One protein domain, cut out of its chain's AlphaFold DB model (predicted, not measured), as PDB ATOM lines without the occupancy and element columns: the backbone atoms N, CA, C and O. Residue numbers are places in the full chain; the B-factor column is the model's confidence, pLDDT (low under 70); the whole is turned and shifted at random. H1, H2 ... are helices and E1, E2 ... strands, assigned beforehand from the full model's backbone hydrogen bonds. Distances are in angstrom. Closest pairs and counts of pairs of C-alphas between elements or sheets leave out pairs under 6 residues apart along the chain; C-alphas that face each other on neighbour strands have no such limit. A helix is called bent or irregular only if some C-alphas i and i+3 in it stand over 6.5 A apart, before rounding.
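This is residues 3 to 137 of the 140 residues of an uncharacterized protein of Scleroderma citrinum Foug A (UniProt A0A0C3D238). A strongly twisted six-stranded sheet, E5 to E10, curls round the first half of one long helix, H2, while a smaller four-stranded sheet, E1 to E4, packs on the same helix through E1 and E2. The far part of H2, residues 122 to 136, sticks out free of the body, and the short helix H1 joins the two sheets. The printed part has 135 residues with ten named strands and two named helices, in the order E1 E2 E3 E4 H1 E5 E6 E7 E8 E9 E10 H2; both sheets follow chain order and are antiparallel. The class is mixed, helices and strands, and the whole is compact, with a radius of gyration of the C-alphas of 15.7 A and spans of 46 by 40 by 35 A.

E1, residues 3 to 5, begins at C-alpha 3 (154.602, 253.573, 153.646). E2, residues 8 to 17, is 21.9 A long and bends by 57 degrees at residue 11. E3 is residues 25 to 30, E4 residues 33 to 39 and H1 residues 40 to 43. E5, residues 44 to 48, begins at C-alpha 44 (148.719, 245.049, 140.498). E6, residues 54 to 60, is 19.7 A long and E7, residues 63 to 69, 19.8 A. E8 is residues 75 to 79, E9 residues 88 to 92 and E10 residues 99 to 103. H2, residues 105 to 136, is 44.2 A long and ends at C-alpha 136 (162.680, 265.396, 124.547); it is irregular, with C-alphas 109 and 112 7.7 A apart, and has a kink of 66 degrees near residue 112.

E1 to E4 form a meander, each strand the antiparallel neighbour of the one before. Its pairing is staggered: E2 pairs with E1 over residues 8 to 14, N 3 and O 14 at 2.9 A, and with E3 over 15 to 17, N 15 and O 27 at 2.9 A. H1 only grazes this sheet with residues 40 to 43, and its closest C-alphas to E6 are Trp 43 and Asp 59, 5.5 A. E5 to E10 form a second meander; N 58 and O 65 of E6 and E7 are 2.8 A apart, and N 90 and O 75 of E9 and E8 2.7 A. H2 is on one face of each sheet, two layers in both cases. The closest C-alphas of E9 and H2 are Ala 88 and Ala 107, 7.2 A, and those of E2 and H2 are Leu 13 and Asp 112, 6.3 A. In H2, 23 of 28 O i to N i+4 pairs are within hydrogen-bond range; H1 is too short for such a pair.

The C-alphas farthest apart, Asp 32 and Gly 137, are 49.9 A apart. The printed part has no cut and no long link. Mean pLDDT of the printed part is 85.0; residues 72 to 73, 94 to 96 and 126 to 137 are under 70.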
ATOM      1  N   ILE A   3     155.896 252.891 153.515       90.75
ATOM      2  CA  ILE A   3     154.602 253.573 153.646       90.75
ATOM      3  C   ILE A   3     154.152 253.428 155.102       90.75
ATOM      4  O   ILE A   3     154.105 252.315 155.624       90.75
ATOM      5  N   ILE A   4     153.871 254.552 155.760       91.62
ATOM      6  CA  ILE A   4     153.559 254.638 157.194       91.62
ATOM      7  C   ILE A   4     152.124 255.149 157.358       91.62
ATOM      8  O   ILE A   4     151.693 256.015 156.595       91.62
ATOM      9  N   ASP A   5     151.386 254.614 158.331       89.75
ATOM     10  CA  ASP A   5     150.042 255.095 158.661       89.75
ATOM     11  C   ASP A   5     150.135 256.445 159.382       89.75
ATOM     12  O   ASP A   5     150.695 256.545 160.472       89.75
ATOM     13  N   GLY A   6     149.559 257.499 158.801       86.38
ATOM     14  CA  GLY A   6     149.566 258.827 159.420       86.38
ATOM     15  C   GLY A   6     148.817 258.887 160.756       86.38
ATOM     16  O   GLY A   6     149.139 259.725 161.592       86.38
ATOM     17  N   ARG A   7     147.847 257.985 160.986       85.81
ATOM     18  CA  ARG A   7     147.123 257.892 162.270       85.81
ATOM     19  C   ARG A   7     147.945 257.191 163.351       85.81
ATOM     20  O   ARG A   7     147.771 257.465 164.533       85.81
ATOM     21  N   HIS A   8     148.844 256.300 162.938       88.75
ATOM     22  CA  HIS A   8     149.682 255.493 163.816       88.75
ATOM     23  C   HIS A   8     151.110 255.474 163.259       88.75
ATOM     24  O   HIS A   8     151.465 254.544 162.538       88.75
ATOM     25  N   PRO A   9     151.955 256.467 163.584       86.81
ATOM     26  CA  PRO A   9     153.274 256.625 162.962       86.81
ATOM     27  C   PRO A   9     154.228 255.436 163.163       86.81
ATOM     28  O   PRO A   9     155.175 255.249 162.400       86.81
ATOM     29  N   SER A  10     153.987 254.613 164.186       87.44
ATOM     30  CA  SER A  10     154.712 253.362 164.431       87.44
ATOM     31  C   SER A  10     154.284 252.218 163.501       87.44
ATOM     32  O   SER A  10     155.026 251.249 163.332       87.44
ATOM     33  N   ARG A  11     153.111 252.323 162.868       90.94
ATOM     34  CA  ARG A  11     152.527 251.303 161.999       90.94
ATOM     35  C   ARG A  11     153.004 251.484 160.563       90.94
ATOM     36  O   ARG A  11     152.724 252.475 159.889       90.94
ATOM     37  N   VAL A  12     153.703 250.470 160.073       91.62
ATOM     38  CA  VAL A  12     154.159 250.388 158.685       91.62
ATOM     39  C   VAL A  12     153.102 249.652 157.876       91.62
ATOM     40  O   VAL A  12     152.868 248.476 158.125       91.62
ATOM     41  N   LEU A  13     152.484 250.329 156.907       92.25
ATOM     42  CA  LEU A  13     151.471 249.716 156.043       92.25
ATOM     43  C   LEU A  13     152.114 248.756 155.046       92.25
ATOM     44  O   LEU A  13     151.692 247.613 154.903       92.25
ATOM     45  N   ALA A  14     153.170 249.218 154.370       94.25
ATOM     46  CA  ALA A  14     153.921 248.383 153.448       94.25
ATOM     47  C   ALA A  14     155.348 248.875 153.222       94.25
ATOM     48  O   ALA A  14     155.686 250.051 153.397       94.25
ATOM     49  N   ILE A  15     156.185 247.956 152.751       93.62
ATOM     50  CA  ILE A  15     157.533 248.228 152.265       93.62
ATOM     51  C   ILE A  15     157.587 247.820 150.797       93.62
ATOM     52  O   ILE A  15     157.469 246.647 150.462       93.62
ATOM     53  N   VAL A  16     157.784 248.794 149.914       92.50
ATOM     54  CA  VAL A  16     157.962 248.570 148.477       92.50
ATOM     55  C   VAL A  16     159.453 248.539 148.164       92.50
ATOM     56  O   VAL A  16     160.154 249.548 148.329       92.50
ATOM     57  N   GLN A  17     159.941 247.393 147.699       91.88
ATOM     58  CA  GLN A  17     161.319 247.204 147.258       91.88
ATOM     59  C   GLN A  17     161.381 247.280 145.734       91.88
ATOM     60  O   GLN A  17     160.791 246.447 145.043       91.88
ATOM     61  N   HIS A  18     162.111 248.278 145.236       88.62
ATOM     62  CA  HIS A  18     162.458 248.368 143.825       88.62
ATOM     63  C   HIS A  18     163.691 247.510 143.559       88.62
ATOM     64  O   HIS A  18     164.601 247.479 144.390       88.62
ATOM     65  N   ARG A  19     163.701 246.795 142.438       84.81
ATOM     66  CA  ARG A  19     164.808 245.923 142.052       84.81
ATOM     67  C   ARG A  19     165.115 246.161 140.577       84.81
ATOM     68  O   ARG A  19     164.207 246.165 139.761       84.81
ATOM     69  N   GLU A  20     166.390 246.333 140.249       80.12
ATOM     70  CA  GLU A  20     166.821 246.608 138.870       80.12
ATOM     71  C   GLU A  20     166.695 245.365 137.977       80.12
ATOM     72  O   GLU A  20     166.230 245.443 136.847       80.12
ATOM     73  N   LEU A  21     167.053 244.195 138.518       83.00
ATOM     74  CA  LEU A  21     167.101 242.925 137.779       83.00
ATOM     75  C   LEU A  21     165.915 241.992 138.069       83.00
ATOM     76  O   LEU A  21     165.839 240.888 137.532       83.00
ATOM     77  N   ARG A  22     165.010 242.373 138.977       82.31
ATOM     78  CA  ARG A  22     163.873 241.542 139.404       82.31
ATOM     79  C   ARG A  22     162.598 242.380 139.465       82.31
ATOM     80  O   ARG A  22     162.685 243.589 139.636       82.31
ATOM     81  N   PRO A  23     161.409 241.762 139.400       86.44
ATOM     82  CA  PRO A  23     160.171 242.493 139.622       86.44
ATOM     83  C   PRO A  23     160.141 243.162 141.001       86.44
ATOM     84  O   PRO A  23     160.598 242.583 141.994       86.44
ATOM     85  N   ASP A  24     159.546 244.353 141.054       91.75
ATOM     86  CA  ASP A  24     159.249 245.042 142.306       91.75
ATOM     87  C   ASP A  24     158.437 244.141 143.237       91.75
ATOM     88  O   ASP A  24     157.538 243.406 142.808       91.75
ATOM     89  N   THR A  25     158.704 244.262 144.532       94.06
ATOM     90  CA  THR A  25     157.956 243.538 145.564       94.06
ATOM     91  C   THR A  25     157.364 244.503 146.574       94.06
ATOM     92  O   THR A  25     157.914 245.578 146.827       94.06
ATOM     93  N   VAL A  26     156.231 244.111 147.140       94.12
ATOM     94  CA  VAL A  26     155.566 244.784 148.250       94.12
ATOM     95  C   VAL A  26     155.508 243.822 149.427       94.12
ATOM     96  O   VAL A  26     155.139 242.664 149.259       94.12
ATOM     97  N   SER A  27     155.897 244.285 150.604       93.50
ATOM     98  CA  SER A  27     155.805 243.526 151.849       93.50
ATOM     99  C   SER A  27     154.801 244.203 152.772       93.50
ATOM    100  O   SER A  27     154.965 245.394 153.034       93.50
ATOM    101  N   PHE A  28     153.818 243.461 153.280       91.88
ATOM    102  CA  PHE A  28     152.831 243.929 154.265       91.88
ATOM    103  C   PHE A  28     153.200 243.404 155.656       91.88
ATOM    104  O   PHE A  28     152.963 242.222 155.912       91.88
ATOM    105  N   PRO A  29     153.827 244.217 156.530       89.69
ATOM    106  CA  PRO A  29     154.324 243.767 157.826       89.69
ATOM    107  C   PRO A  29     153.207 243.224 158.719       89.69
ATOM    108  O   PRO A  29     152.124 243.799 158.794       89.69
ATOM    109  N   THR A  30     153.499 242.140 159.427       86.31
ATOM    110  CA  THR A  30     152.628 241.569 160.459       86.31
ATOM    111  C   THR A  30     153.225 241.825 161.844       86.31
ATOM    112  O   THR A  30     154.452 241.857 161.948       86.31
ATOM    113  N   PRO A  31     152.410 241.983 162.905       80.06
ATOM    114  CA  PRO A  31     152.916 242.191 164.266       80.06
ATOM    115  C   PRO A  31     153.899 241.104 164.729       80.06
ATOM    116  O   PRO A  31     154.897 241.418 165.367       80.06
ATOM    117  N   ASP A  32     153.652 239.852 164.331       80.31
ATOM    118  CA  ASP A  32     154.341 238.675 164.876       80.31
ATOM    119  C   ASP A  32     155.480 238.135 163.994       80.31
ATOM    120  O   ASP A  32     156.011 237.057 164.257       80.31
ATOM    121  N   GLY A  33     155.870 238.831 162.918       71.12
ATOM    122  CA  GLY A  33     156.931 238.310 162.053       71.12
ATOM    123  C   GLY A  33     157.028 238.910 160.652       71.12
ATOM    124  O   GLY A  33     156.424 239.951 160.366       71.12
ATOM    125  N   PRO A  34     157.819 238.270 159.764       71.00
ATOM    126  CA  PRO A  34     157.997 238.740 158.403       71.00
ATOM    127  C   PRO A  34     156.655 238.695 157.673       71.00
ATOM    128  O   PRO A  34     156.041 237.646 157.504       71.00
ATOM    129  N   GLY A  35     156.212 239.877 157.262       84.25
ATOM    130  CA  GLY A  35     154.962 240.073 156.554       84.25
ATOM    131  C   GLY A  35     154.876 239.353 155.208       84.25
ATOM    132  O   GLY A  35     155.860 238.828 154.683       84.25
ATOM    133  N   VAL A  36     153.694 239.391 154.589       89.38
ATOM    134  CA  VAL A  36     153.485 238.785 153.266       89.38
ATOM    135  C   VAL A  36     154.231 239.597 152.210       89.38
ATOM    136  O   VAL A  36     153.983 240.793 152.065       89.38
ATOM    137  N   VAL A  37     155.126 238.945 151.461       92.38
ATOM    138  CA  VAL A  37     155.842 239.546 150.327       92.38
ATOM    139  C   VAL A  37     155.180 239.130 149.021       92.38
ATOM    140  O   VAL A  37     155.065 237.942 148.721       92.38
ATOM    141  N   ILE A  38     154.768 240.108 148.223       94.44
ATOM    142  CA  ILE A  38     154.020 239.898 146.988       94.44
ATOM    143  C   ILE A  38     154.747 240.581 145.829       94.44
ATOM    144  O   ILE A  38     155.290 241.677 145.961       94.44
ATOM    145  N   ASN A  39     154.768 239.929 144.667       94.31
ATOM    146  CA  ASN A  39     155.236 240.542 143.428       94.31
ATOM    147  C   ASN A  39     154.225 241.603 142.964       94.31
ATOM    148  O   ASN A  39     153.067 241.284 142.688       94.31
ATOM    149  N   THR A  40     154.676 242.847 142.813       92.69
ATOM    150  CA  THR A  40     153.821 243.988 142.463       92.69
ATOM    151  C   THR A  40     153.181 243.850 141.082       92.69
ATOM    152  O   THR A  40     152.061 244.304 140.886       92.69
ATOM    153  N   GLN A  41     153.864 243.247 140.106       91.69
ATOM    154  CA  GLN A  41     153.307 243.047 138.761       91.69
ATOM    155  C   GLN A  41     152.221 241.970 138.740       91.69
ATOM    156  O   GLN A  41     151.309 242.061 137.926       91.69
ATOM    157  N   LYS A  42     152.317 240.976 139.632       93.31
ATOM    158  CA  LYS A  42     151.280 239.953 139.812       93.31
ATOM    159  C   LYS A  42     150.087 240.511 140.586       93.31
ATOM    160  O   LYS A  42     148.956 240.276 140.191       93.31
ATOM    161  N   TRP A  43     150.357 241.249 141.662       95.06
ATOM    162  CA  TRP A  43     149.335 241.826 142.534       95.06
ATOM    163  C   TRP A  43     148.567 242.975 141.880       95.06
ATOM    164  O   TRP A  43     147.352 243.020 141.995       95.06
ATOM    165  N   LEU A  44     149.266 243.868 141.170       94.69
ATOM    166  CA  LEU A  44     148.719 245.049 140.498       94.69
ATOM    167  C   LEU A  44     149.043 245.005 138.994       94.69
ATOM    168  O   LEU A  44     149.871 245.764 138.458       94.69
ATOM    169  N   LYS A  45     148.408 244.054 138.310       94.50
ATOM    170  CA  LYS A  45     148.679 243.710 136.908       94.50
ATOM    171  C   LYS A  45     148.055 244.714 135.942       94.50
ATOM    172  O   LYS A  45     147.034 245.329 136.232       94.50
ATOM    173  N   LYS A  46     148.692 244.919 134.786       93.50
ATOM    174  CA  LYS A  46     148.102 245.691 133.676       93.50
ATOM    175  C   LYS A  46     147.043 244.833 132.988       93.50
ATOM    176  O   LYS A  46     147.295 243.654 132.766       93.50
ATOM    177  N   ALA A  47     145.923 245.431 132.607       94.56
ATOM    178  CA  ALA A  47     144.912 244.784 131.777       94.56
ATOM    179  C   ALA A  47     144.248 245.798 130.831       94.56
ATOM    180  O   ALA A  47     144.511 247.004 130.908       94.56
ATOM    181  N   LYS A  48     143.404 245.293 129.932       94.00
ATOM    182  CA  LYS A  48     142.508 246.092 129.096       94.00
ATOM    183  C   LYS A  48     141.083 245.594 129.288       94.00
ATOM    184  O   LYS A  48     140.866 244.386 129.337       94.00
ATOM    185  N   LEU A  49     140.149 246.527 129.403       91.44
ATOM    186  CA  LEU A  49     138.721 246.231 129.377       91.44
ATOM    187  C   LEU A  49     138.255 245.921 127.937       91.44
ATOM    188  O   LEU A  49     138.997 246.205 126.990       91.44
ATOM    189  N   PRO A  50     137.046 245.355 127.744       90.75
ATOM    190  CA  PRO A  50     136.498 245.069 126.411       90.75
ATOM    191  C   PRO A  50     136.371 246.302 125.507       90.75
ATOM    192  O   PRO A  50     136.482 246.187 124.291       90.75
ATOM    193  N   ASP A  51     136.198 247.486 126.100       89.25
ATOM    194  CA  ASP A  51     136.187 248.787 125.416       89.25
ATOM    195  C   ASP A  51     137.596 249.271 124.999       89.25
ATOM    196  O   ASP A  51     137.752 250.350 124.430       89.25
ATOM    197  N   GLY A  52     138.641 248.489 125.287       89.19
ATOM    198  CA  GLY A  52     140.038 248.818 125.017       89.19
ATOM    199  C   GLY A  52     140.697 249.710 126.072       89.19
ATOM    200  O   GLY A  52     141.906 249.960 125.969       89.19
ATOM    201  N   ALA A  53     139.968 250.158 127.101       88.31
ATOM    202  CA  ALA A  53     140.510 251.032 128.135       88.31
ATOM    203  C   ALA A  53     141.602 250.322 128.946       88.31
ATOM    204  O   ALA A  53     141.418 249.210 129.449       88.31
ATOM    205  N   ALA A  54     142.751 250.983 129.098       90.69
ATOM    206  CA  ALA A  54     143.847 250.480 129.916       90.69
ATOM    207  C   ALA A  54     143.513 250.620 131.408       90.69
ATOM    208  O   ALA A  54     143.192 251.709 131.885       90.69
ATOM    209  N   VAL A  55     143.643 249.523 132.152       94.44
ATOM    210  CA  VAL A  55     143.342 249.463 133.588       94.44
ATOM    211  C   VAL A  55     144.440 248.728 134.358       94.44
ATOM    212  O   VAL A  55     145.308 248.061 133.774       94.44
ATOM    213  N   ARG A  56     144.418 248.838 135.690       95.06
ATOM    214  CA  ARG A  56     145.138 247.903 136.567       95.06
ATOM    215  C   ARG A  56     144.147 247.028 137.308       95.06
ATOM    216  O   ARG A  56     143.162 247.536 137.822       95.06
ATOM    217  N   VAL A  57     144.442 245.743 137.412       96.44
ATOM    218  CA  VAL A  57     143.673 244.812 138.240       96.44
ATOM    219  C   VAL A  57     144.488 244.524 139.492       96.44
ATOM    220  O   VAL A  57     145.666 244.174 139.394       96.44
ATOM    221  N   MET A  58     143.872 244.729 140.648       96.62
ATOM    222  CA  MET A  58     144.428 244.486 141.970       96.62
ATOM    223  C   MET A  58     143.744 243.271 142.584       96.62
ATOM    224  O   MET A  58     142.556 243.329 142.889       96.62
ATOM    225  N   ASP A  59     144.489 242.188 142.773       95.44
ATOM    226  CA  ASP A  59     143.953 240.957 143.355       95.44
ATOM    227  C   ASP A  59     144.161 240.966 144.876       95.44
ATOM    228  O   ASP A  59     145.292 241.002 145.360       95.44
ATOM    229  N   THR A  60     143.075 240.939 145.645       93.50
ATOM    230  CA  THR A  60     143.103 240.972 147.117       93.50
ATOM    231  C   THR A  60     142.466 239.716 147.702       93.50
ATOM    232  O   THR A  60     141.859 238.916 146.990       93.50
ATOM    233  N   LYS A  61     142.542 239.549 149.027       91.44
ATOM    234  CA  LYS A  61     141.836 238.458 149.722       91.44
ATOM    235  C   LYS A  61     140.309 238.564 149.620       91.44
ATOM    236  O   LYS A  61     139.636 237.559 149.805       91.44
ATOM    237  N   LEU A  62     139.780 239.757 149.342       92.88
ATOM    238  CA  LEU A  62     138.340 240.019 149.229       92.88
ATOM    239  C   LEU A  62     137.846 240.013 147.776       92.88
ATOM    240  O   LEU A  62     136.685 240.318 147.531       92.88
ATOM    241  N   GLY A  63     138.720 239.705 146.816       94.81
ATOM    242  CA  GLY A  63     138.403 239.696 145.391       94.81
ATOM    243  C   GLY A  63     139.290 240.626 144.571       94.81
ATOM    244  O   GLY A  63     140.244 241.230 145.078       94.81
ATOM    245  N   SER A  64     138.973 240.708 143.285       96.12
ATOM    246  CA  SER A  64     139.687 241.529 142.313       96.12
ATOM    247  C   SER A  64     139.040 242.904 142.180       96.12
ATOM    248  O   SER A  64     137.817 243.038 142.148       96.12
ATOM    249  N   TYR A  65     139.884 243.928 142.094       96.56
ATOM    250  CA  TYR A  65     139.473 245.323 141.996       96.56
ATOM    251  C   TYR A  65     140.152 245.997 140.810       96.56
ATOM    252  O   TYR A  65     141.361 245.874 140.604       96.56
ATOM    253  N   ILE A  66     139.380 246.743 140.033       96.06
ATOM    254  CA  ILE A  66     139.818 247.415 138.820       96.06
ATOM    255  C   ILE A  66     140.083 248.883 139.120       96.06
ATOM    256  O   ILE A  66     139.191 249.648 139.476       96.06
ATOM    257  N   TRP A  67     141.327 249.286 138.914       94.75
ATOM    258  CA  TRP A  67     141.770 250.668 138.912       94.75
ATOM    259  C   TRP A  67     141.634 251.237 137.504       94.75
ATOM    260  O   TRP A  67     142.361 250.838 136.584       94.75
ATOM    261  N   LYS A  68     140.723 252.194 137.351       91.88
ATOM    262  CA  LYS A  68     140.439 252.879 136.089       91.88
ATOM    263  C   LYS A  68     140.670 254.376 136.261       91.88
ATOM    264  O   LYS A  68     140.155 254.988 137.196       91.88
ATOM    265  N   ALA A  69     141.459 254.961 135.365       87.19
ATOM    266  CA  ALA A  69     141.563 256.410 135.253       87.19
ATOM    267  C   ALA A  69     140.389 256.933 134.416       87.19
ATOM    268  O   ALA A  69     140.057 256.344 133.386       87.19
ATOM    269  N   ASP A  70     139.750 258.014 134.858       79.19
ATOM    270  CA  ASP A  70     138.782 258.744 134.040       79.19
ATOM    271  C   ASP A  70     139.462 259.829 133.186       79.19
ATOM    272  O   ASP A  70     140.662 260.091 133.302       79.19
ATOM    273  N   SER A  71     138.689 260.468 132.304       71.44
ATOM    274  CA  SER A  71     139.171 261.510 131.382       71.44
ATOM    275  C   SER A  71     139.707 262.769 132.074       71.44
ATOM    276  O   SER A  71     140.324 263.606 131.421       71.44
ATOM    277  N   ARG A  72     139.493 262.919 133.387       69.50
ATOM    278  CA  ARG A  72     140.035 264.012 134.209       69.50
ATOM    279  C   ARG A  72     141.210 263.547 135.070       69.50
ATOM    280  O   ARG A  72     141.516 264.184 136.079       69.50
ATOM    281  N   SER A  73     141.827 262.422 134.711       65.94
ATOM    282  CA  SER A  73     142.920 261.787 135.452       65.94
ATOM    283  C   SER A  73     142.556 261.438 136.899       65.94
ATOM    284  O   SER A  73     143.444 261.274 137.740       65.94
ATOM    285  N   ARG A  74     141.259 261.314 137.222       81.25
ATOM    286  CA  ARG A  74     140.824 260.832 138.536       81.25
ATOM    287  C   ARG A  74     140.865 259.320 138.506       81.25
ATOM    288  O   ARG A  74     140.390 258.683 137.567       81.25
ATOM    289  N   LEU A  75     141.440 258.745 139.545       89.56
ATOM    290  CA  LEU A  75     141.631 257.310 139.633       89.56
ATOM    291  C   LEU A  75     140.492 256.729 140.463       89.56
ATOM    292  O   LEU A  75     140.299 257.134 141.603       89.56
ATOM    293  N   ARG A  76     139.718 255.810 139.895       93.62
ATOM    294  CA  ARG A  76     138.596 255.155 140.574       93.62
ATOM    295  C   ARG A  76     138.837 253.661 140.668       93.62
ATOM    296  O   ARG A  76     139.519 253.085 139.819       93.62
ATOM    297  N   ILE A  77     138.283 253.066 141.713       95.19
ATOM    298  CA  ILE A  77     138.438 251.651 142.028       95.19
ATOM    299  C   ILE A  77     137.062 251.021 142.021       95.19
ATOM    300  O   ILE A  77     136.173 251.474 142.739       95.19
ATOM    301  N   PHE A  78     136.915 249.983 141.218       96.00
ATOM    302  CA  PHE A  78     135.677 249.248 141.023       96.00
ATOM    303  C   PHE A  78     135.881 247.796 141.444       96.00
ATOM    304  O   PHE A  78     136.967 247.258 141.219       96.00
ATOM    305  N   PRO A  79     134.886 247.141 142.042       95.81
ATOM    306  CA  PRO A  79     134.835 245.687 142.064       95.81
ATOM    307  C   PRO A  79     134.868 245.133 140.631       95.81
ATOM    308  O   PRO A  79     134.287 245.721 139.722       95.81
ATOM    309  N   ASP A  80     135.535 244.001 140.404       94.62
ATOM    310  CA  ASP A  80     135.583 243.369 139.071       94.62
ATOM    311  C   ASP A  80     134.190 242.959 138.548       94.62
ATOM    312  O   ASP A  80     133.942 242.930 137.348       94.62
ATOM    313  N   ASN A  81     133.249 242.702 139.461       94.06
ATOM    314  CA  ASN A  81     131.868 242.337 139.152       94.06
ATOM    315  C   ASN A  81     130.895 243.528 139.041       94.06
ATOM    316  O   ASN A  81     129.737 243.304 138.696       94.06
ATOM    317  N   ASP A  82     131.326 244.761 139.329       94.56
ATOM    318  CA  ASP A  82     130.496 245.971 139.240       94.56
ATOM    319  C   ASP A  82     131.350 247.182 138.828       94.56
ATOM    320  O   ASP A  82     131.971 247.863 139.645       94.56
ATOM    321  N   LEU A  83     131.374 247.456 137.521       92.50
ATOM    322  CA  LEU A  83     132.106 248.584 136.937       92.50
ATOM    323  C   LEU A  83     131.318 249.902 136.933       92.50
ATOM    324  O   LEU A  83     131.849 250.921 136.479       92.50
ATOM    325  N   GLU A  84     130.075 249.909 137.413       92.81
ATOM    326  CA  GLU A  84     129.246 251.114 137.466       92.81
ATOM    327  C   GLU A  84     129.407 251.835 138.805       92.81
ATOM    328  O   GLU A  84     129.422 253.073 138.851       92.81
ATOM    329  N   LYS A  85     129.607 251.077 139.889       93.44
ATOM    330  CA  LYS A  85     129.709 251.614 141.247       93.44
ATOM    331  C   LYS A  85     131.143 251.554 141.797       93.44
ATOM    332  O   LYS A  85     131.588 250.509 142.274       93.44
ATOM    333  N   PRO A  86     131.891 252.674 141.799       94.69
ATOM    334  CA  PRO A  86     133.219 252.690 142.396       94.69
ATOM    335  C   PRO A  86     133.128 252.582 143.921       94.69
ATOM    336  O   PRO A  86     132.312 253.250 144.551       94.69
ATOM    337  N   VAL A  87     134.027 251.801 144.516       95.50
ATOM    338  CA  VAL A  87     134.168 251.657 145.976       95.50
ATOM    339  C   VAL A  87     135.229 252.584 146.564       95.50
ATOM    340  O   VAL A  87     135.309 252.761 147.776       95.50
ATOM    341  N   ALA A  88     136.057 253.194 145.715       94.75
ATOM    342  CA  ALA A  88     136.972 254.250 146.117       94.75
ATOM    343  C   ALA A  88     137.313 255.172 144.942       94.75
ATOM    344  O   ALA A  88     137.261 254.784 143.770       94.75
ATOM    345  N   ALA A  89     137.699 256.401 145.265       92.75
ATOM    346  CA  ALA A  89     138.128 257.402 144.303       92.75
ATOM    347  C   ALA A  89     139.310 258.207 144.846       92.75
ATOM    348  O   ALA A  89     139.332 258.613 146.005       92.75
ATOM    349  N   CYS A  90     140.275 258.489 143.977       88.94
ATOM    350  CA  CYS A  90     141.348 259.430 144.228       88.94
ATOM    351  C   CYS A  90     141.236 260.634 143.297       88.94
ATOM    352  O   CYS A  90     141.108 260.503 142.075       88.94
ATOM    353  N   TYR A  91     141.322 261.814 143.894       85.31
ATOM    354  CA  TYR A  91     141.314 263.090 143.198       85.31
ATOM    355  C   TYR A  91     142.293 264.061 143.861       85.31
ATOM    356  O   TYR A  91     142.644 263.932 145.035       85.31
ATOM    357  N   LEU A  92     142.757 265.041 143.088       79.12
ATOM    358  CA  LEU A  92     143.480 266.187 143.626       79.12
ATOM    359  C   LEU A  92     142.458 267.175 144.181       79.12
ATOM    360  O   LEU A  92     141.461 267.475 143.522       79.12
ATOM    361  N   ASN A  93     142.691 267.660 145.394       75.44
ATOM    362  CA  ASN A  93     141.839 268.687 145.967       75.44
ATOM    363  C   ASN A  93     142.089 270.020 145.243       75.44
ATOM    364  O   ASN A  93     143.234 270.461 145.138       75.44
ATOM    365  N   HIS A  94     141.031 270.669 144.756       64.69
ATOM    366  CA  HIS A  94     141.110 271.983 144.113       64.69
ATOM    367  C   HIS A  94     141.438 273.049 145.175       64.69
ATOM    368  O   HIS A  94     140.551 273.698 145.714       64.69
ATOM    369  N   GLY A  95     142.717 273.170 145.530       67.50
ATOM    370  CA  GLY A  95     143.205 274.069 146.583       67.50
ATOM    371  C   GLY A  95     144.406 273.529 147.361       67.50
ATOM    372  O   GLY A  95     145.102 274.297 148.017       67.50
ATOM    373  N   SER A  96     144.707 272.231 147.255       69.12
ATOM    374  CA  SER A  96     145.928 271.652 147.822       69.12
ATOM    375  C   SER A  96     146.570 270.678 146.843       69.12
ATOM    376  O   SER A  96     145.887 269.824 146.285       69.12
ATOM    377  N   ALA A  97     147.899 270.702 146.721       72.94
ATOM    378  CA  ALA A  97     148.647 269.706 145.943       72.94
ATOM    379  C   ALA A  97     148.556 268.272 146.522       72.94
ATOM    380  O   ALA A  97     149.085 267.316 145.944       72.94
ATOM    381  N   GLN A  98     147.899 268.110 147.674       80.12
ATOM    382  CA  GLN A  98     147.725 266.830 148.340       80.12
ATOM    383  C   GLN A  98     146.576 266.030 147.708       80.12
ATOM    384  O   GLN A  98     145.473 266.556 147.525       80.12
ATOM    385  N   PRO A  99     146.812 264.754 147.357       82.31
ATOM    386  CA  PRO A  99     145.746 263.876 146.904       82.31
ATOM    387  C   PRO A  99     144.806 263.518 148.051       82.31
ATOM    388  O   PRO A  99     145.246 263.282 149.174       82.31
ATOM    389  N   ILE A 100     143.526 263.386 147.727       87.25
ATOM    390  CA  ILE A 100     142.530 262.791 148.612       87.25
ATOM    391  C   ILE A 100     142.175 261.419 148.048       87.25
ATOM    392  O   ILE A 100     141.958 261.271 146.844       87.25
ATOM    393  N   LEU A 101     142.142 260.423 148.928       89.50
ATOM    394  CA  LEU A 101     141.625 259.090 148.653       89.50
ATOM    395  C   LEU A 101     140.351 258.914 149.484       89.50
ATOM    396  O   LEU A 101     140.419 258.822 150.707       89.50
ATOM    397  N   ALA A 102     139.206 258.909 148.813       91.25
ATOM    398  CA  ALA A 102     137.905 258.657 149.413       91.25
ATOM    399  C   ALA A 102     137.545 257.178 149.227       91.25
ATOM    400  O   ALA A 102     137.618 256.668 148.108       91.25
ATOM    401  N   LEU A 103     137.170 256.503 150.313       93.44
ATOM    402  CA  LEU A 103     136.733 255.108 150.313       93.44
ATOM    403  C   LEU A 103     135.272 255.039 150.760       93.44
ATOM    404  O   LEU A 103     134.875 255.743 151.687       93.44
ATOM    405  N   ASP A 104     134.494 254.180 150.109       93.19
ATOM    406  CA  ASP A 104     133.223 253.710 150.650       93.19
ATOM    407  C   ASP A 104     133.506 252.836 151.886       93.19
ATOM    408  O   ASP A 104     134.522 252.137 151.948       93.19
ATOM    409  N   TYR A 105     132.600 252.854 152.862       91.19
ATOM    410  CA  TYR A 105     132.674 252.037 154.072       91.19
ATOM    411  C   TYR A 105     132.897 250.552 153.757       91.19
ATOM    412  O   TYR A 105     133.674 249.882 154.438       91.19
ATOM    413  N   VAL A 106     132.278 250.044 152.686       89.19
ATOM    414  CA  VAL A 106     132.434 248.636 152.273       89.19
ATOM    415  C   VAL A 106     133.863 248.282 151.845       89.19
ATOM    416  O   VAL A 106     134.234 247.111 151.869       89.19
ATOM    417  N   ALA A 107     134.677 249.277 151.482       92.25
ATOM    418  CA  ALA A 107     136.076 249.111 151.098       92.25
ATOM    419  C   ALA A 107     137.067 249.438 152.223       92.25
ATOM    420  O   ALA A 107     138.273 249.332 152.002       92.25
ATOM    421  N   GLU A 108     136.610 249.775 153.434       92.31
ATOM    422  CA  GLU A 108     137.507 250.015 154.573       92.31
ATOM    423  C   GLU A 108     138.451 248.825 154.858       92.31
ATOM    424  O   GLU A 108     139.639 249.060 155.092       92.31
ATOM    425  N   PRO A 109     138.025 247.546 154.740       93.31
ATOM    426  CA  PRO A 109     138.942 246.410 154.880       93.31
ATOM    427  C   PRO A 109     140.089 246.379 153.855       93.31
ATOM    428  O   PRO A 109     141.095 245.715 154.085       93.31
ATOM    429  N   LEU A 110     139.948 247.088 152.731       93.25
ATOM    430  CA  LEU A 110     140.942 247.197 151.655       93.25
ATOM    431  C   LEU A 110     141.805 248.451 151.775       93.25
ATOM    432  O   LEU A 110     142.624 248.709 150.892       93.25
ATOM    433  N   ARG A 111     141.609 249.263 152.820       92.81
ATOM    434  CA  ARG A 111     142.256 250.572 152.963       92.81
ATOM    435  C   ARG A 111     143.761 250.495 152.723       92.81
ATOM    436  O   ARG A 111     144.295 251.291 151.951       92.81
ATOM    437  N   ASP A 112     144.436 249.533 153.345       93.06
ATOM    438  CA  ASP A 112     145.889 249.399 153.248       93.06
ATOM    439  C   ASP A 112     146.324 248.982 151.834       93.06
ATOM    440  O   ASP A 112     147.206 249.620 151.256       93.06
ATOM    441  N   ASP A 113     145.664 247.986 151.233       94.50
ATOM    442  CA  ASP A 113     145.900 247.567 149.843       94.50
ATOM    443  C   ASP A 113     145.735 248.744 148.872       94.50
ATOM    444  O   ASP A 113     146.607 249.005 148.037       94.50
ATOM    445  N   ILE A 114     144.649 249.505 149.030       94.38
ATOM    446  CA  ILE A 114     144.327 250.650 148.182       94.38
ATOM    447  C   ILE A 114     145.386 251.748 148.319       94.38
ATOM    448  O   ILE A 114     145.912 252.231 147.313       94.38
ATOM    449  N   VAL A 115     145.733 252.141 149.545       93.06
ATOM    450  CA  VAL A 115     146.745 253.181 149.796       93.06
ATOM    451  C   VAL A 115     148.088 252.782 149.187       93.06
ATOM    452  O   VAL A 115     148.750 253.587 148.524       93.06
ATOM    453  N   VAL A 116     148.491 251.527 149.364       93.62
ATOM    454  CA  VAL A 116     149.773 251.025 148.865       93.62
ATOM    455  C   VAL A 116     149.794 250.976 147.338       93.62
ATOM    456  O   VAL A 116     150.740 251.473 146.716       93.62
ATOM    457  N   ALA A 117     148.739 250.450 146.713       93.62
ATOM    458  CA  ALA A 117     148.607 250.421 145.259       93.62
ATOM    459  C   ALA A 117     148.560 251.832 144.652       93.62
ATOM    460  O   ALA A 117     149.153 252.055 143.590       93.62
ATOM    461  N   TYR A 118     147.940 252.799 145.334       91.75
ATOM    462  CA  TYR A 118     147.947 254.203 144.926       91.75
ATOM    463  C   TYR A 118     149.369 254.775 144.861       91.75
ATOM    464  O   TYR A 118     149.779 255.309 143.825       91.75
ATOM    465  N   PHE A 119     150.159 254.621 145.928       90.38
ATOM    466  CA  PHE A 119     151.539 255.123 145.960       90.38
ATOM    467  C   PHE A 119     152.429 254.462 144.905       90.38
ATOM    468  O   PHE A 119     153.249 255.136 144.275       90.38
ATOM    469  N   ILE A 120     152.254 253.159 144.668       90.06
ATOM    470  CA  ILE A 120     152.978 252.440 143.611       90.06
ATOM    471  C   ILE A 120     152.641 253.014 142.233       90.06
ATOM    472  O   ILE A 120     153.547 253.237 141.427       90.06
ATOM    473  N   GLN A 121     151.361 253.259 141.947       87.19
ATOM    474  CA  GLN A 121     150.941 253.829 140.666       87.19
ATOM    475  C   GLN A 121     151.469 255.246 140.489       87.19
ATOM    476  O   GLN A 121     152.088 255.535 139.468       87.19
ATOM    477  N   ARG A 122     151.307 256.107 141.497       83.38
ATOM    478  CA  ARG A 122     151.757 257.501 141.429       83.38
ATOM    479  C   ARG A 122     153.265 257.615 141.225       83.38
ATOM    480  O   ARG A 122     153.707 258.424 140.418       83.38
ATOM    481  N   ARG A 123     154.057 256.765 141.888       83.25
ATOM    482  CA  ARG A 123     155.508 256.710 141.664       83.25
ATOM    483  C   ARG A 123     155.850 256.306 140.227       83.25
ATOM    484  O   ARG A 123     156.769 256.874 139.647       83.25
ATOM    485  N   LYS A 124     155.118 255.349 139.648       77.56
ATOM    486  CA  LYS A 124     155.319 254.922 138.253       77.56
ATOM    487  C   LYS A 124     154.951 256.010 137.249       77.56
ATOM    488  O   LYS A 124     155.653 256.128 136.256       77.56
ATOM    489  N   PHE A 125     153.908 256.796 137.514       71.81
ATOM    490  CA  PHE A 125     153.581 257.966 136.695       71.81
ATOM    491  C   PHE A 125     154.680 259.024 136.777       71.81
ATOM    492  O   PHE A 125     155.241 259.368 135.749       71.81
ATOM    493  N   ALA A 126     155.099 259.417 137.984       69.81
ATOM    494  CA  ALA A 126     156.171 260.400 138.149       69.81
ATOM    495  C   ALA A 126     157.481 259.983 137.450       69.81
ATOM    496  O   ALA A 126     158.130 260.802 136.813       69.81
ATOM    497  N   MET A 127     157.863 258.703 137.527       60.97
ATOM    498  CA  MET A 127     159.055 258.192 136.835       60.97
ATOM    499  C   MET A 127     158.867 258.043 135.319       60.97
ATOM    500  O   MET A 127     159.837 258.164 134.579       60.97
ATOM    501  N   GLY A 128     157.648 257.752 134.857       57.97
ATOM    502  CA  GLY A 128     157.319 257.701 133.432       57.97
ATOM    503  C   GLY A 128     157.352 259.084 132.784       57.97
ATOM    504  O   GLY A 128     157.893 259.217 131.692       57.97
ATOM    505  N   ASP A 129     156.860 260.103 133.492       41.94
ATOM    506  CA  ASP A 129     156.913 261.504 133.060       41.94
ATOM    507  C   ASP A 129     158.365 262.009 133.012       41.94
ATOM    508  O   ASP A 129     158.778 262.597 132.020       41.94
ATOM    509  N   LEU A 130     159.187 261.669 134.016       44.41
ATOM    510  CA  LEU A 130     160.635 261.932 134.002       44.41
ATOM    511  C   LEU A 130     161.359 261.237 132.834       44.41
ATOM    512  O   LEU A 130     162.274 261.809 132.251       44.41
ATOM    513  N   ALA A 131     160.964 260.012 132.473       40.53
ATOM    514  CA  ALA A 131     161.558 259.297 131.341       40.53
ATOM    515  C   ALA A 131     161.145 259.883 129.976       40.53
ATOM    516  O   ALA A 131     161.912 259.787 129.020       40.53
ATOM    517  N   LEU A 132     159.958 260.495 129.885       36.12
ATOM    518  CA  LEU A 132     159.516 261.241 128.703       36.12
ATOM    519  C   LEU A 132     160.255 262.580 128.574       36.12
ATOM    520  O   LEU A 132     160.686 262.909 127.473       36.12
ATOM    521  N   ASP A 133     160.493 263.290 129.680       34.06
ATOM    522  CA  ASP A 133     161.253 264.551 129.679       34.06
ATOM    523  C   ASP A 133     162.718 264.350 129.251       34.06
ATOM    524  O   ASP A 133     163.277 265.148 128.500       34.06
ATOM    525  N   VAL A 134     163.336 263.229 129.642       37.66
ATOM    526  CA  VAL A 134     164.707 262.883 129.220       37.66
ATOM    527  C   VAL A 134     164.793 262.565 127.719       37.66
ATOM    528  O   VAL A 134     165.839 262.790 127.114       37.66
ATOM    529  N   MET A 135     163.713 262.097 127.080       40.16
ATOM    530  CA  MET A 135     163.711 261.810 125.635       40.16
ATOM    531  C   MET A 135     163.379 263.018 124.745       40.16
ATOM    532  O   MET A 135     163.566 262.928 123.533       40.16
ATOM    533  N   VAL A 136     162.943 264.151 125.307       43.53
ATOM    534  CA  VAL A 136     162.680 265.396 124.547       43.53
ATOM    535  C   VAL A 136     163.895 266.348 124.551       43.53
ATOM    536  O   VAL A 136     163.925 267.330 123.815       43.53
ATOM    537  N   GLY A 137     164.955 266.024 125.298       40.16
ATOM    538  CA  GLY A 137     166.206 266.788 125.363       40.16
ATOM    539  C   GLY A 137     167.333 266.282 124.452       40.16
ATOM    540  O   GLY A 137     168.455 266.123 124.925       40.16
TER     541      GLY A 137